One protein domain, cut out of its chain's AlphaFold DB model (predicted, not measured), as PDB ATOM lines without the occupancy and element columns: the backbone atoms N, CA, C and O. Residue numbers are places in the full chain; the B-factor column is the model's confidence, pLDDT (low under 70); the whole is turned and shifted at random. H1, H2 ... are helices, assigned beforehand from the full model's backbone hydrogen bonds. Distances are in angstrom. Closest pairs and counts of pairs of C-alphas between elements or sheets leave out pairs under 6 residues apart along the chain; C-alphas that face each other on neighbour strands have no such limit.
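AT A GLANCE: This is residues 172 to 260 of the 596 residues of the protein "BACK domain-containing protein" of Rhabditophanes sp. KR3021 (UniProt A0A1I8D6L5). H2, the longest helix, and H4 form the middle of a flat group of four helices, with H1 on one side of them and H5 on the other; their lines run roughly along one another, with few close contacts. Short H3 makes the turn at one end between H2 and H4, short H6 packs on H5, and residues 251 to 260 pass the opposite end with no named helix. The printed part has 89 residues with six named helices, H1 to H6 in chain order, and no named strand: the class is all helix. It is compact, with a radius of gyration of the C-alphas of 12.9 A and spans of 37 by 30 by 15 A.

IN THESE COORDINATES: H2, residues 190 to 202, is 18.7 A long, from C-alpha 190 at (-13.066, 35.256, -39.467). H1 is residues 173 to 181, 12.0 A, from C-alpha 173 at (-4.213, 50.864, -45.468). H3 is residues 205 to 209, H4 residues 212 to 220, 11.8 A, and H5 residues 231 to 241, 15.4 A. H6, residues 247 to 250, ends at C-alpha 250 at (-15.963, 32.310, -51.049).

HOW THE PARTS SIT: H2, with residues 193 to 197 alone, only just touches H1, with 3 pairs of C-alphas within 8 A; the closest C-alphas are Leu 180 and Val 193, 6.5 A. They form a helical hairpin, a shallow tilt of 12 degrees, opposite ways. H2 and H4 are close but not clearly touching, their closest C-alphas, Ala 197 and Ile 219, 7.2 A apart. H5 and H6 touch, closest at C-alphas Ser 235 and Glu 247, 7.2 A. H1 and H5 are apart. In H1, H2, H4 and H5 every O i to N i+4 pair is within hydrogen-bond range; H3 has 0 of 1 but 2 of 2 O i to N i+3 pairs, and H6 is too short for an i+4 pair.

THE WHOLE: The C-alphas farthest apart, Leu 205 and Asp 228, are 37.1 A apart. The printed part has no cut and no long link. Mean pLDDT of the printed part is 80.6; residues 228 to 229, 243 and 247 to 257 are under 70.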
ATOM      1  N   SER A 172      -1.143  52.298 -41.978       92.06
ATOM      2  CA  SER A 172      -1.618  52.671 -43.312       92.06
ATOM      3  C   SER A 172      -2.512  51.564 -43.862       92.06
ATOM      4  O   SER A 172      -2.391  50.407 -43.458       92.06
ATOM      5  N   PHE A 173      -3.362  51.879 -44.840       92.38
ATOM      6  CA  PHE A 173      -4.213  50.864 -45.468       92.38
ATOM      7  C   PHE A 173      -3.422  49.641 -45.991       92.38
ATOM      8  O   PHE A 173      -3.854  48.504 -45.815       92.38
ATOM      9  N   ASN A 174      -2.235  49.845 -46.575       91.75
ATOM     10  CA  ASN A 174      -1.396  48.741 -47.059       91.75
ATOM     11  C   ASN A 174      -0.850  47.874 -45.916       91.75
ATOM     12  O   ASN A 174      -0.792  46.652 -46.046       91.75
ATOM     13  N   GLU A 175      -0.449  48.492 -44.803       93.06
ATOM     14  CA  GLU A 175       0.025  47.759 -43.627       93.06
ATOM     15  C   GLU A 175      -1.122  47.015 -42.941       93.06
ATOM     16  O   GLU A 175      -0.940  45.859 -42.580       93.06
ATOM     17  N   LEU A 176      -2.306  47.629 -42.826       94.56
ATOM     18  CA  LEU A 176      -3.517  46.967 -42.336       94.56
ATOM     19  C   LEU A 176      -3.853  45.752 -43.198       94.56
ATOM     20  O   LEU A 176      -4.063  44.664 -42.675       94.56
ATOM     21  N   HIS A 177      -3.889  45.920 -44.518       93.19
ATOM     22  CA  HIS A 177      -4.182  44.824 -45.433       93.19
ATOM     23  C   HIS A 177      -3.154  43.691 -45.292       93.19
ATOM     24  O   HIS A 177      -3.528  42.523 -45.247       93.19
ATOM     25  N   HIS A 178      -1.864  44.017 -45.165       92.69
ATOM     26  CA  HIS A 178      -0.820  43.020 -44.916       92.69
ATOM     27  C   HIS A 178      -1.006  42.305 -43.567       92.69
ATOM     28  O   HIS A 178      -0.929  41.081 -43.514       92.69
ATOM     29  N   PHE A 179      -1.315  43.062 -42.514       94.12
ATOM     30  CA  PHE A 179      -1.575  42.563 -41.165       94.12
ATOM     31  C   PHE A 179      -2.765  41.599 -41.135       94.12
ATOM     32  O   PHE A 179      -2.653  40.479 -40.644       94.12
ATOM     33  N   LEU A 180      -3.894  42.007 -41.718       93.19
ATOM     34  CA  LEU A 180      -5.105  41.195 -41.756       93.19
ATOM     35  C   LEU A 180      -4.930  39.965 -42.644       93.19
ATOM     36  O   LEU A 180      -5.460  38.911 -42.316       93.19
ATOM     37  N   LYS A 181      -4.165  40.051 -43.738       90.00
ATOM     38  CA  LYS A 181      -3.927  38.923 -44.649       90.00
ATOM     39  C   LYS A 181      -3.050  37.822 -44.052       90.00
ATOM     40  O   LYS A 181      -3.105  36.701 -44.559       90.00
ATOM     41  N   ASP A 182      -2.249  38.097 -43.024       89.56
ATOM     42  CA  ASP A 182      -1.286  37.131 -42.485       89.56
ATOM     43  C   ASP A 182      -1.964  35.851 -41.948       89.56
ATOM     44  O   ASP A 182      -3.026  35.884 -41.322       89.56
ATOM     45  N   THR A 183      -1.351  34.693 -42.218       84.38
ATOM     46  CA  THR A 183      -1.812  33.372 -41.748       84.38
ATOM     47  C   THR A 183      -1.706  33.216 -40.231       84.38
ATOM     48  O   THR A 183      -2.437  32.406 -39.664       84.38
ATOM     49  N   HIS A 184      -0.774  33.932 -39.595       86.00
ATOM     50  CA  HIS A 184      -0.452  33.801 -38.169       86.00
ATOM     51  C   HIS A 184      -1.207  34.801 -37.288       86.00
ATOM     52  O   HIS A 184      -0.968  34.853 -36.082       86.00
ATOM     53  N   LEU A 185      -2.098  35.606 -37.878       89.81
ATOM     54  CA  LEU A 185      -2.976  36.501 -37.136       89.81
ATOM     55  C   LEU A 185      -3.815  35.692 -36.135       89.81
ATOM     56  O   LEU A 185      -4.553  34.790 -36.535       89.81
ATOM     57  N   ASN A 186      -3.706  36.020 -34.845       89.81
ATOM     58  CA  ASN A 186      -4.344  35.268 -33.765       89.81
ATOM     59  C   ASN A 186      -5.819  35.656 -33.609       89.81
ATOM     60  O   ASN A 186      -6.193  36.442 -32.740       89.81
ATOM     61  N   VAL A 187      -6.650  35.115 -34.492       87.19
ATOM     62  CA  VAL A 187      -8.108  35.252 -34.461       87.19
ATOM     63  C   VAL A 187      -8.746  33.870 -34.454       87.19
ATOM     64  O   VAL A 187      -8.265  32.947 -35.110       87.19
ATOM     65  N   TYR A 188      -9.840  33.742 -33.710       80.00
ATOM     66  CA  TYR A 188     -10.563  32.476 -33.569       80.00
ATOM     67  C   TYR A 188     -11.711  32.330 -34.573       80.00
ATOM     68  O   TYR A 188     -12.106  31.214 -34.899       80.00
ATOM     69  N   GLU A 189     -12.237  33.451 -35.066       82.12
ATOM     70  CA  GLU A 189     -13.320  33.511 -36.049       82.12
ATOM     71  C   GLU A 189     -12.983  34.567 -37.106       82.12
ATOM     72  O   GLU A 189     -12.468  35.644 -36.783       82.12
ATOM     73  N   GLU A 190     -13.318  34.307 -38.371       85.50
ATOM     74  CA  GLU A 190     -13.066  35.256 -39.467       85.50
ATOM     75  C   GLU A 190     -13.869  36.548 -39.308       85.50
ATOM     76  O   GLU A 190     -13.454  37.620 -39.756       85.50
ATOM     77  N   LYS A 191     -14.985  36.469 -38.582       85.44
ATOM     78  CA  LYS A 191     -15.749  37.631 -38.139       85.44
ATOM     79  C   LYS A 191     -14.886  38.658 -37.415       85.44
ATOM     80  O   LYS A 191     -15.047  39.852 -37.657       85.44
ATOM     81  N   GLN A 192     -13.942  38.222 -36.584       88.81
ATOM     82  CA  GLN A 192     -13.064  39.134 -35.858       88.81
ATOM     83  C   GLN A 192     -12.157  39.929 -36.808       88.81
ATOM     84  O   GLN A 192     -11.944  41.115 -36.583       88.81
ATOM     85  N   VAL A 193     -11.680  39.320 -37.900       91.06
ATOM     86  CA  VAL A 193     -10.862  40.004 -38.923       91.06
ATOM     87  C   VAL A 193     -11.634  41.171 -39.528       91.06
ATOM     88  O   VAL A 193     -11.108  42.279 -39.650       91.06
ATOM     89  N   LEU A 194     -12.906  40.937 -39.860       89.75
ATOM     90  CA  LEU A 194     -13.786  41.980 -40.372       89.75
ATOM     91  C   LEU A 194     -14.040  43.064 -39.321       89.75
ATOM     92  O   LEU A 194     -13.938  44.247 -39.632       89.75
ATOM     93  N   GLU A 195     -14.354  42.680 -38.083       92.12
ATOM     94  CA  GLU A 195     -14.574  43.641 -36.997       92.12
ATOM     95  C   GLU A 195     -13.338  44.518 -36.752       92.12
ATOM     96  O   GLU A 195     -13.473  45.707 -36.481       92.12
ATOM     97  N   MET A 196     -12.130  43.960 -36.867       95.19
ATOM     98  CA  MET A 196     -10.881  44.720 -36.797       95.19
ATOM     99  C   MET A 196     -10.738  45.692 -37.973       95.19
ATOM    100  O   MET A 196     -10.374  46.850 -37.771       95.19
ATOM    101  N   ALA A 197     -11.040  45.247 -39.195       94.12
ATOM    102  CA  ALA A 197     -10.971  46.086 -40.386       94.12
ATOM    103  C   ALA A 197     -11.954  47.266 -40.318       94.12
ATOM    104  O   ALA A 197     -11.563  48.410 -40.549       94.12
ATOM    105  N   LEU A 198     -13.211  47.000 -39.955       92.50
ATOM    106  CA  LEU A 198     -14.246  48.023 -39.801       92.50
ATOM    107  C   LEU A 198     -13.905  48.998 -38.678       92.50
ATOM    108  O   LEU A 198     -13.993  50.206 -38.878       92.50
ATOM    109  N   HIS A 199     -13.408  48.495 -37.544       94.88
ATOM    110  CA  HIS A 199     -12.925  49.343 -36.456       94.88
ATOM    111  C   HIS A 199     -11.827  50.303 -36.927       94.88
ATOM    112  O   HIS A 199     -11.880  51.493 -36.622       94.88
ATOM    113  N   TRP A 200     -10.860  49.827 -37.718       95.44
ATOM    114  CA  TRP A 200      -9.841  50.697 -38.313       95.44
ATOM    115  C   TRP A 200     -10.448  51.710 -39.298       95.44
ATOM    116  O   TRP A 200     -10.086  52.888 -39.275       95.44
ATOM    117  N   TYR A 201     -11.379  51.281 -40.150       93.12
ATOM    118  CA  TYR A 201     -12.010  52.147 -41.148       93.12
ATOM    119  C   TYR A 201     -12.788  53.284 -40.479       93.12
ATOM    120  O   TYR A 201     -12.520  54.456 -40.726       93.12
ATOM    121  N   GLU A 202     -13.683  52.963 -39.553       91.19
ATOM    122  CA  GLU A 202     -14.557  53.934 -38.888       91.19
ATOM    123  C   GLU A 202     -13.782  54.947 -38.031       91.19
ATOM    124  O   GLU A 202     -14.200  56.098 -37.898       91.19
ATOM    125  N   ASN A 203     -12.618  54.561 -37.498       91.00
ATOM    126  CA  ASN A 203     -11.902  55.337 -36.482       91.00
ATOM    127  C   ASN A 203     -10.589  55.981 -36.964       91.00
ATOM    128  O   ASN A 203      -9.795  56.442 -36.141       91.00
ATOM    129  N   THR A 204     -10.334  56.047 -38.275       87.75
ATOM    130  CA  THR A 204      -9.117  56.680 -38.825       87.75
ATOM    131  C   THR A 204      -9.429  57.792 -39.813       87.75
ATOM    132  O   THR A 204     -10.293  57.655 -40.658       87.75
ATOM    133  N   LEU A 205      -8.669  58.893 -39.824       85.50
ATOM    134  CA  LEU A 205      -8.852  59.938 -40.853       85.50
ATOM    135  C   LEU A 205      -8.533  59.449 -42.281       85.50
ATOM    136  O   LEU A 205      -8.890  60.113 -43.255       85.50
ATOM    137  N   GLN A 206      -7.865  58.297 -42.409       79.75
ATOM    138  CA  GLN A 206      -7.518  57.687 -43.690       79.75
ATOM    139  C   GLN A 206      -8.752  57.206 -44.470       79.75
ATOM    140  O   GLN A 206      -8.714  57.272 -45.699       79.75
ATOM    141  N   HIS A 207      -9.853  56.812 -43.807       79.31
ATOM    142  CA  HIS A 207     -11.067  56.370 -44.514       79.31
ATOM    143  C   HIS A 207     -11.647  57.447 -45.426       79.31
ATOM    144  O   HIS A 207     -12.213  57.138 -46.463       79.31
ATOM    145  N   ARG A 208     -11.460  58.735 -45.102       81.75
ATOM    146  CA  ARG A 208     -11.988  59.846 -45.914       81.75
ATOM    147  C   ARG A 208     -11.417  59.874 -47.334       81.75
ATOM    148  O   ARG A 208     -11.950  60.572 -48.189       81.75
ATOM    149  N   LYS A 209     -10.316  59.155 -47.575       83.62
ATOM    150  CA  LYS A 209      -9.640  59.045 -48.873       83.62
ATOM    151  C   LYS A 209      -9.969  57.748 -49.619       83.62
ATOM    152  O   LYS A 209      -9.455  57.556 -50.718       83.62
ATOM    153  N   LEU A 210     -10.750  56.846 -49.030       84.44
ATOM    154  CA  LEU A 210     -10.962  55.497 -49.538       84.44
ATOM    155  C   LEU A 210     -12.454  55.164 -49.509       84.44
ATOM    156  O   LEU A 210     -13.061  55.164 -48.445       84.44
ATOM    157  N   ASP A 211     -13.039  54.867 -50.668       87.69
ATOM    158  CA  ASP A 211     -14.433  54.420 -50.727       87.69
ATOM    159  C   ASP A 211     -14.613  53.104 -49.952       87.69
ATOM    160  O   ASP A 211     -13.782  52.196 -50.056       87.69
ATOM    161  N   VAL A 212     -15.707  52.994 -49.194       85.12
ATOM    162  CA  VAL A 212     -15.987  51.822 -48.353       85.12
ATOM    163  C   VAL A 212     -16.086  50.533 -49.169       85.12
ATOM    164  O   VAL A 212     -15.647  49.491 -48.700       85.12
ATOM    165  N   HIS A 213     -16.582  50.574 -50.405       83.25
ATOM    166  CA  HIS A 213     -16.703  49.390 -51.257       83.25
ATOM    167  C   HIS A 213     -15.324  48.933 -51.731       83.25
ATOM    168  O   HIS A 213     -15.020  47.747 -51.665       83.25
ATOM    169  N   ILE A 214     -14.450  49.876 -52.107       85.25
ATOM    170  CA  ILE A 214     -13.056  49.585 -52.484       85.25
ATOM    171  C   ILE A 214     -12.275  49.041 -51.283       85.25
ATOM    172  O   ILE A 214     -11.485  48.105 -51.424       85.25
ATOM    173  N   PHE A 215     -12.481  49.630 -50.103       89.12
ATOM    174  CA  PHE A 215     -11.914  49.132 -48.854       89.12
ATOM    175  C   PHE A 215     -12.346  47.688 -48.614       89.12
ATOM    176  O   PHE A 215     -11.497  46.803 -48.493       89.12
ATOM    177  N   MET A 216     -13.657  47.449 -48.615       85.62
ATOM    178  CA  MET A 216     -14.229  46.138 -48.359       85.62
ATOM    179  C   MET A 216     -13.747  45.110 -49.380       85.62
ATOM    180  O   MET A 216     -13.344  44.029 -48.965       85.62
ATOM    181  N   ASP A 217     -13.706  45.434 -50.680       82.00
ATOM    182  CA  ASP A 217     -13.223  44.521 -51.730       82.00
ATOM    183  C   ASP A 217     -11.819  43.995 -51.442       82.00
ATOM    184  O   ASP A 217     -11.581  42.793 -51.543       82.00
ATOM    185  N   LYS A 218     -10.915  44.865 -50.996       84.88
ATOM    186  CA  LYS A 218      -9.556  44.462 -50.627       84.88
ATOM    187  C   LYS A 218      -9.500  43.711 -49.298       84.88
ATOM    188  O   LYS A 218      -8.740  42.760 -49.170       84.88
ATOM    189  N   ILE A 219     -10.285  44.112 -48.297       86.56
ATOM    190  CA  ILE A 219     -10.347  43.392 -47.015       86.56
ATOM    191  C   ILE A 219     -10.912  41.985 -47.204       86.56
ATOM    192  O   ILE A 219     -10.434  41.044 -46.574       86.56
ATOM    193  N   PHE A 220     -11.870  41.810 -48.108       78.12
ATOM    194  CA  PHE A 220     -12.465  40.518 -48.412       78.12
ATOM    195  C   PHE A 220     -11.438  39.499 -48.919       78.12
ATOM    196  O   PHE A 220     -11.492  38.337 -48.531       78.12
ATOM    197  N   GLU A 221     -10.440  39.932 -49.699       76.75
ATOM    198  CA  GLU A 221      -9.320  39.077 -50.131       76.75
ATOM    199  C   GLU A 221      -8.468  38.546 -48.962       76.75
ATOM    200  O   GLU A 221      -7.680  37.612 -49.130       76.75
ATOM    201  N   THR A 222      -8.595  39.144 -47.774       82.19
ATOM    202  CA  THR A 222      -7.892  38.714 -46.558       82.19
ATOM    203  C   THR A 222      -8.696  37.713 -45.728       82.19
ATOM    204  O   THR A 222      -8.112  36.996 -44.912       82.19
ATOM    205  N   SER A 223     -10.017  37.643 -45.918       78.00
ATOM    206  CA  SER A 223     -10.906  36.746 -45.180       78.00
ATOM    207  C   SER A 223     -10.763  35.301 -45.659       78.00
ATOM    208  O   SER A 223     -10.552  35.025 -46.837       78.00
ATOM    209  N   ARG A 224     -10.883  34.353 -44.731       81.12
ATOM    210  CA  ARG A 224     -10.637  32.922 -44.963       81.12
ATOM    211  C   ARG A 224     -11.818  32.062 -44.513       81.12
ATOM    212  O   ARG A 224     -11.653  31.057 -43.828       81.12
ATOM    213  N   ILE A 225     -13.010  32.504 -44.905       74.56
ATOM    214  CA  ILE A 225     -14.305  31.974 -44.462       74.56
ATOM    215  C   ILE A 225     -14.578  30.611 -45.090       74.56
ATOM    216  O   ILE A 225     -14.541  30.453 -46.308       74.56
ATOM    217  N   SER A 226     -14.924  29.635 -44.256       71.69
ATOM    218  CA  SER A 226     -15.334  28.306 -44.710       71.69
ATOM    219  C   SER A 226     -16.853  28.183 -44.698       71.69
ATOM    220  O   SER A 226     -17.441  28.128 -43.623       71.69
ATOM    221  N   LEU A 227     -17.489  28.042 -45.865       70.19
ATOM    222  CA  LEU A 227     -18.954  27.900 -45.963       70.19
ATOM    223  C   LEU A 227     -19.514  26.697 -45.186       70.19
ATOM    224  O   LEU A 227     -20.617  26.783 -44.660       70.19
ATOM    225  N   ASP A 228     -18.744  25.615 -45.049       66.50
ATOM    226  CA  ASP A 228     -19.149  24.441 -44.258       66.50
ATOM    227  C   ASP A 228     -19.275  24.727 -42.749       66.50
ATOM    228  O   ASP A 228     -19.934  23.979 -42.033       66.50
ATOM    229  N   ILE A 229     -18.614  25.779 -42.252       67.81
ATOM    230  CA  ILE A 229     -18.501  26.083 -40.814       67.81
ATOM    231  C   ILE A 229     -19.183  27.409 -40.467       67.81
ATOM    232  O   ILE A 229     -19.865  27.504 -39.450       67.81
ATOM    233  N   GLU A 230     -19.047  28.422 -41.321       74.62
ATOM    234  CA  GLU A 230     -19.518  29.791 -41.089       74.62
ATOM    235  C   GLU A 230     -20.561  30.265 -42.133       74.62
ATOM    236  O   GLU A 230     -20.473  31.402 -42.612       74.62
ATOM    237  N   PRO A 231     -21.587  29.462 -42.502       76.50
ATOM    238  CA  PRO A 231     -22.517  29.825 -43.577       76.50
ATOM    239  C   PRO A 231     -23.320  31.088 -43.241       76.50
ATOM    240  O   PRO A 231     -23.454  31.984 -44.064       76.50
ATOM    241  N   MET A 232     -23.777  31.223 -41.992       81.88
ATOM    242  CA  MET A 232     -24.539  32.395 -41.543       81.88
ATOM    243  C   MET A 232     -23.721  33.689 -41.604       81.88
ATOM    244  O   MET A 232     -24.253  34.742 -41.957       81.88
ATOM    245  N   PHE A 233     -22.434  33.616 -41.256       81.75
ATOM    246  CA  PHE A 233     -21.540  34.768 -41.329       81.75
ATOM    247  C   PHE A 233     -21.260  35.147 -42.787       81.75
ATOM    248  O   PHE A 233     -21.340  36.324 -43.132       81.75
ATOM    249  N   ALA A 234     -21.039  34.156 -43.655       78.25
ATOM    250  CA  ALA A 234     -20.884  34.362 -45.092       78.25
ATOM    251  C   ALA A 234     -22.121  35.031 -45.720       78.25
ATOM    252  O   ALA A 234     -21.990  36.049 -46.403       78.25
ATOM    253  N   SER A 235     -23.330  34.527 -45.444       81.19
ATOM    254  CA  SER A 235     -24.568  35.118 -45.968       81.19
ATOM    255  C   SER A 235     -24.809  36.530 -45.417       81.19
ATOM    256  O   SER A 235     -25.242  37.413 -46.161       81.19
ATOM    257  N   TYR A 236     -24.503  36.781 -44.136       83.38
ATOM    258  CA  TYR A 236     -24.561  38.129 -43.556       83.38
ATOM    259  C   TYR A 236     -23.611  39.089 -44.273       83.38
ATOM    260  O   TYR A 236     -24.029  40.175 -44.664       83.38
ATOM    261  N   LEU A 237     -22.360  38.676 -44.489       78.44
ATOM    262  CA  LEU A 237     -21.352  39.459 -45.197       78.44
ATOM    263  C   LEU A 237     -21.789  39.833 -46.613       78.44
ATOM    264  O   LEU A 237     -21.688  41.000 -46.994       78.44
ATOM    265  N   LEU A 238     -22.305  38.862 -47.375       78.38
ATOM    266  CA  LEU A 238     -22.833  39.119 -48.716       78.38
ATOM    267  C   LEU A 238     -23.982  40.120 -48.670       78.38
ATOM    268  O   LEU A 238     -23.980  41.099 -49.407       78.38
ATOM    269  N   LYS A 239     -24.940  39.933 -47.759       81.94
ATOM    270  CA  LYS A 239     -26.087  40.839 -47.636       81.94
ATOM    271  C   LYS A 239     -25.685  42.250 -47.199       81.94
ATOM    272  O   LYS A 239     -26.306  43.210 -47.638       81.94
ATOM    273  N   ALA A 240     -24.715  42.373 -46.300       80.12
ATOM    274  CA  ALA A 240     -24.331  43.653 -45.720       80.12
ATOM    275  C   ALA A 240     -23.435  44.478 -46.654       80.12
ATOM    276  O   ALA A 240     -23.564  45.698 -46.682       80.12
ATOM    277  N   TYR A 241     -22.557  43.823 -47.422       76.75
ATOM    278  CA  TYR A 241     -21.500  44.512 -48.170       76.75
ATOM    279  C   TYR A 241     -21.442  44.160 -49.664       76.75
ATOM    280  O   TYR A 241     -20.781  44.867 -50.420       76.75
ATOM    281  N   TYR A 242     -22.134  43.107 -50.124       70.62
ATOM    282  CA  TYR A 242     -22.028  42.604 -51.500       70.62
ATOM    283  C   TYR A 242     -23.340  42.067 -52.079       70.62
ATOM    284  O   TYR A 242     -23.476  40.873 -52.347       70.62
ATOM    285  N   PHE A 243     -24.274  42.958 -52.399       66.00
ATOM    286  CA  PHE A 243     -25.539  42.580 -53.047       66.00
ATOM    287  C   PHE A 243     -25.364  41.860 -54.400       66.00
ATOM    288  O   PHE A 243     -26.261  41.138 -54.826       66.00
ATOM    289  N   ASN A 244     -24.206  42.030 -55.057       70.75
ATOM    290  CA  ASN A 244     -23.919  41.494 -56.392       70.75
ATOM    291  C   ASN A 244     -23.022  40.237 -56.394       70.75
ATOM    292  O   ASN A 244     -22.775  39.684 -57.465       70.75
ATOM    293  N   LYS A 245     -22.493  39.795 -55.240       71.25
ATOM    294  CA  LYS A 245     -21.678  38.565 -55.147       71.25
ATOM    295  C   LYS A 245     -22.537  37.406 -54.638       71.25
ATOM    296  O   LYS A 245     -23.513  37.608 -53.922       71.25
ATOM    297  N   SER A 246     -22.172  36.182 -55.013       73.44
ATOM    298  CA  SER A 246     -22.836  34.963 -54.534       73.44
ATOM    299  C   SER A 246     -21.933  34.200 -53.569       73.44
ATOM    300  O   SER A 246     -20.737  34.470 -53.485       73.44
ATOM    301  N   GLU A 247     -22.471  33.196 -52.874       68.50
ATOM    302  CA  GLU A 247     -21.689  32.353 -51.953       68.50
ATOM    303  C   GLU A 247     -20.507  31.650 -52.643       68.50
ATOM    304  O   GLU A 247     -19.484  31.387 -52.018       68.50
ATOM    305  N   HIS A 248     -20.567  31.454 -53.962       68.12
ATOM    306  CA  HIS A 248     -19.469  30.878 -54.742       68.12
ATOM    307  C   HIS A 248     -18.225  31.788 -54.777       68.12
ATOM    308  O   HIS A 248     -17.128  31.316 -55.071       68.12
ATOM    309  N   SER A 249     -18.368  33.074 -54.435       65.25
ATOM    310  CA  SER A 249     -17.254  34.016 -54.277       65.25
ATOM    311  C   SER A 249     -16.355  33.700 -53.073       65.25
ATOM    312  O   SER A 249     -15.237  34.202 -53.028       65.25
ATOM    313  N   PHE A 250     -16.793  32.844 -52.141       67.69
ATOM    314  CA  PHE A 250     -15.963  32.310 -51.049       67.69
ATOM    315  C   PHE A 250     -15.228  31.005 -51.428       67.69
ATOM    316  O   PHE A 250     -14.750  30.291 -50.550       67.69
ATOM    317  N   GLY A 251     -15.196  30.656 -52.724       53.47
ATOM    318  CA  GLY A 251     -14.848  29.338 -53.269       53.47
ATOM    319  C   GLY A 251     -13.688  28.577 -52.605       53.47
ATOM    320  O   GLY A 251     -12.608  29.116 -52.387       53.47
ATOM    321  N   VAL A 252     -13.959  27.287 -52.345       49.59
ATOM    322  CA  VAL A 252     -13.084  26.162 -51.940       49.59
ATOM    323  C   VAL A 252     -11.720  26.569 -51.375       49.59
ATOM    324  O   VAL A 252     -10.673  26.386 -51.999       49.59
ATOM    325  N   LEU A 253     -11.711  27.073 -50.143       49.22
ATOM    326  CA  LEU A 253     -10.466  27.214 -49.404       49.22
ATOM    327  C   LEU A 253      -9.902  25.825 -49.094       49.22
ATOM    328  O   LEU A 253     -10.502  25.031 -48.367       49.22
ATOM    329  N   ALA A 254      -8.715  25.544 -49.631       50.78
ATOM    330  CA  ALA A 254      -7.910  24.424 -49.177       50.78
ATOM    331  C   ALA A 254      -7.695  24.571 -47.653       50.78
ATOM    332  O   ALA A 254      -7.297  25.654 -47.215       50.78
ATOM    333  N   PRO A 255      -7.905  23.521 -46.835       50.75
ATOM    334  CA  PRO A 255      -7.769  23.570 -45.370       50.75
ATOM    335  C   PRO A 255      -6.467  24.222 -44.867       50.75
ATOM    336  O   PRO A 255      -6.442  24.835 -43.802       50.75
ATOM    337  N   ASN A 256      -5.405  24.158 -45.677       55.06
ATOM    338  CA  ASN A 256      -4.086  24.744 -45.425       55.06
ATOM    339  C   ASN A 256      -4.070  26.284 -45.388       55.06
ATOM    340  O   ASN A 256      -3.054  26.869 -45.015       55.06
ATOM    341  N   LEU A 257      -5.159  26.944 -45.791       62.34
ATOM    342  CA  LEU A 257      -5.308  28.392 -45.723       62.34
ATOM    343  C   LEU A 257      -6.033  28.857 -44.458       62.34
ATOM    344  O   LEU A 257      -6.087  30.057 -44.253       62.34
ATOM    345  N   ARG A 258      -6.570  28.012 -43.573       74.19
ATOM    346  CA  ARG A 258      -7.160  28.546 -42.329       74.19
ATOM    347  C   ARG A 258      -6.090  29.173 -41.439       74.19
ATOM    348  O   ARG A 258      -4.963  28.676 -41.384       74.19
ATOM    349  N   ARG A 259      -6.446  30.265 -40.753       80.81
ATOM    350  CA  ARG A 259      -5.586  30.827 -39.706       80.81
ATOM    351  C   ARG A 259      -5.385  29.779 -38.618       80.81
ATOM    352  O   ARG A 259      -6.238  28.917 -38.406       80.81
ATOM    353  N   GLN A 260      -4.207  29.803 -38.016       77.31
ATOM    354  CA  GLN A 260      -3.798  28.814 -37.028       77.31
ATOM    355  C   GLN A 260      -3.687  29.520 -35.682       77.31
ATOM    356  O   GLN A 260      -2.722  30.264 -35.483       77.31
TER     357      GLN A 260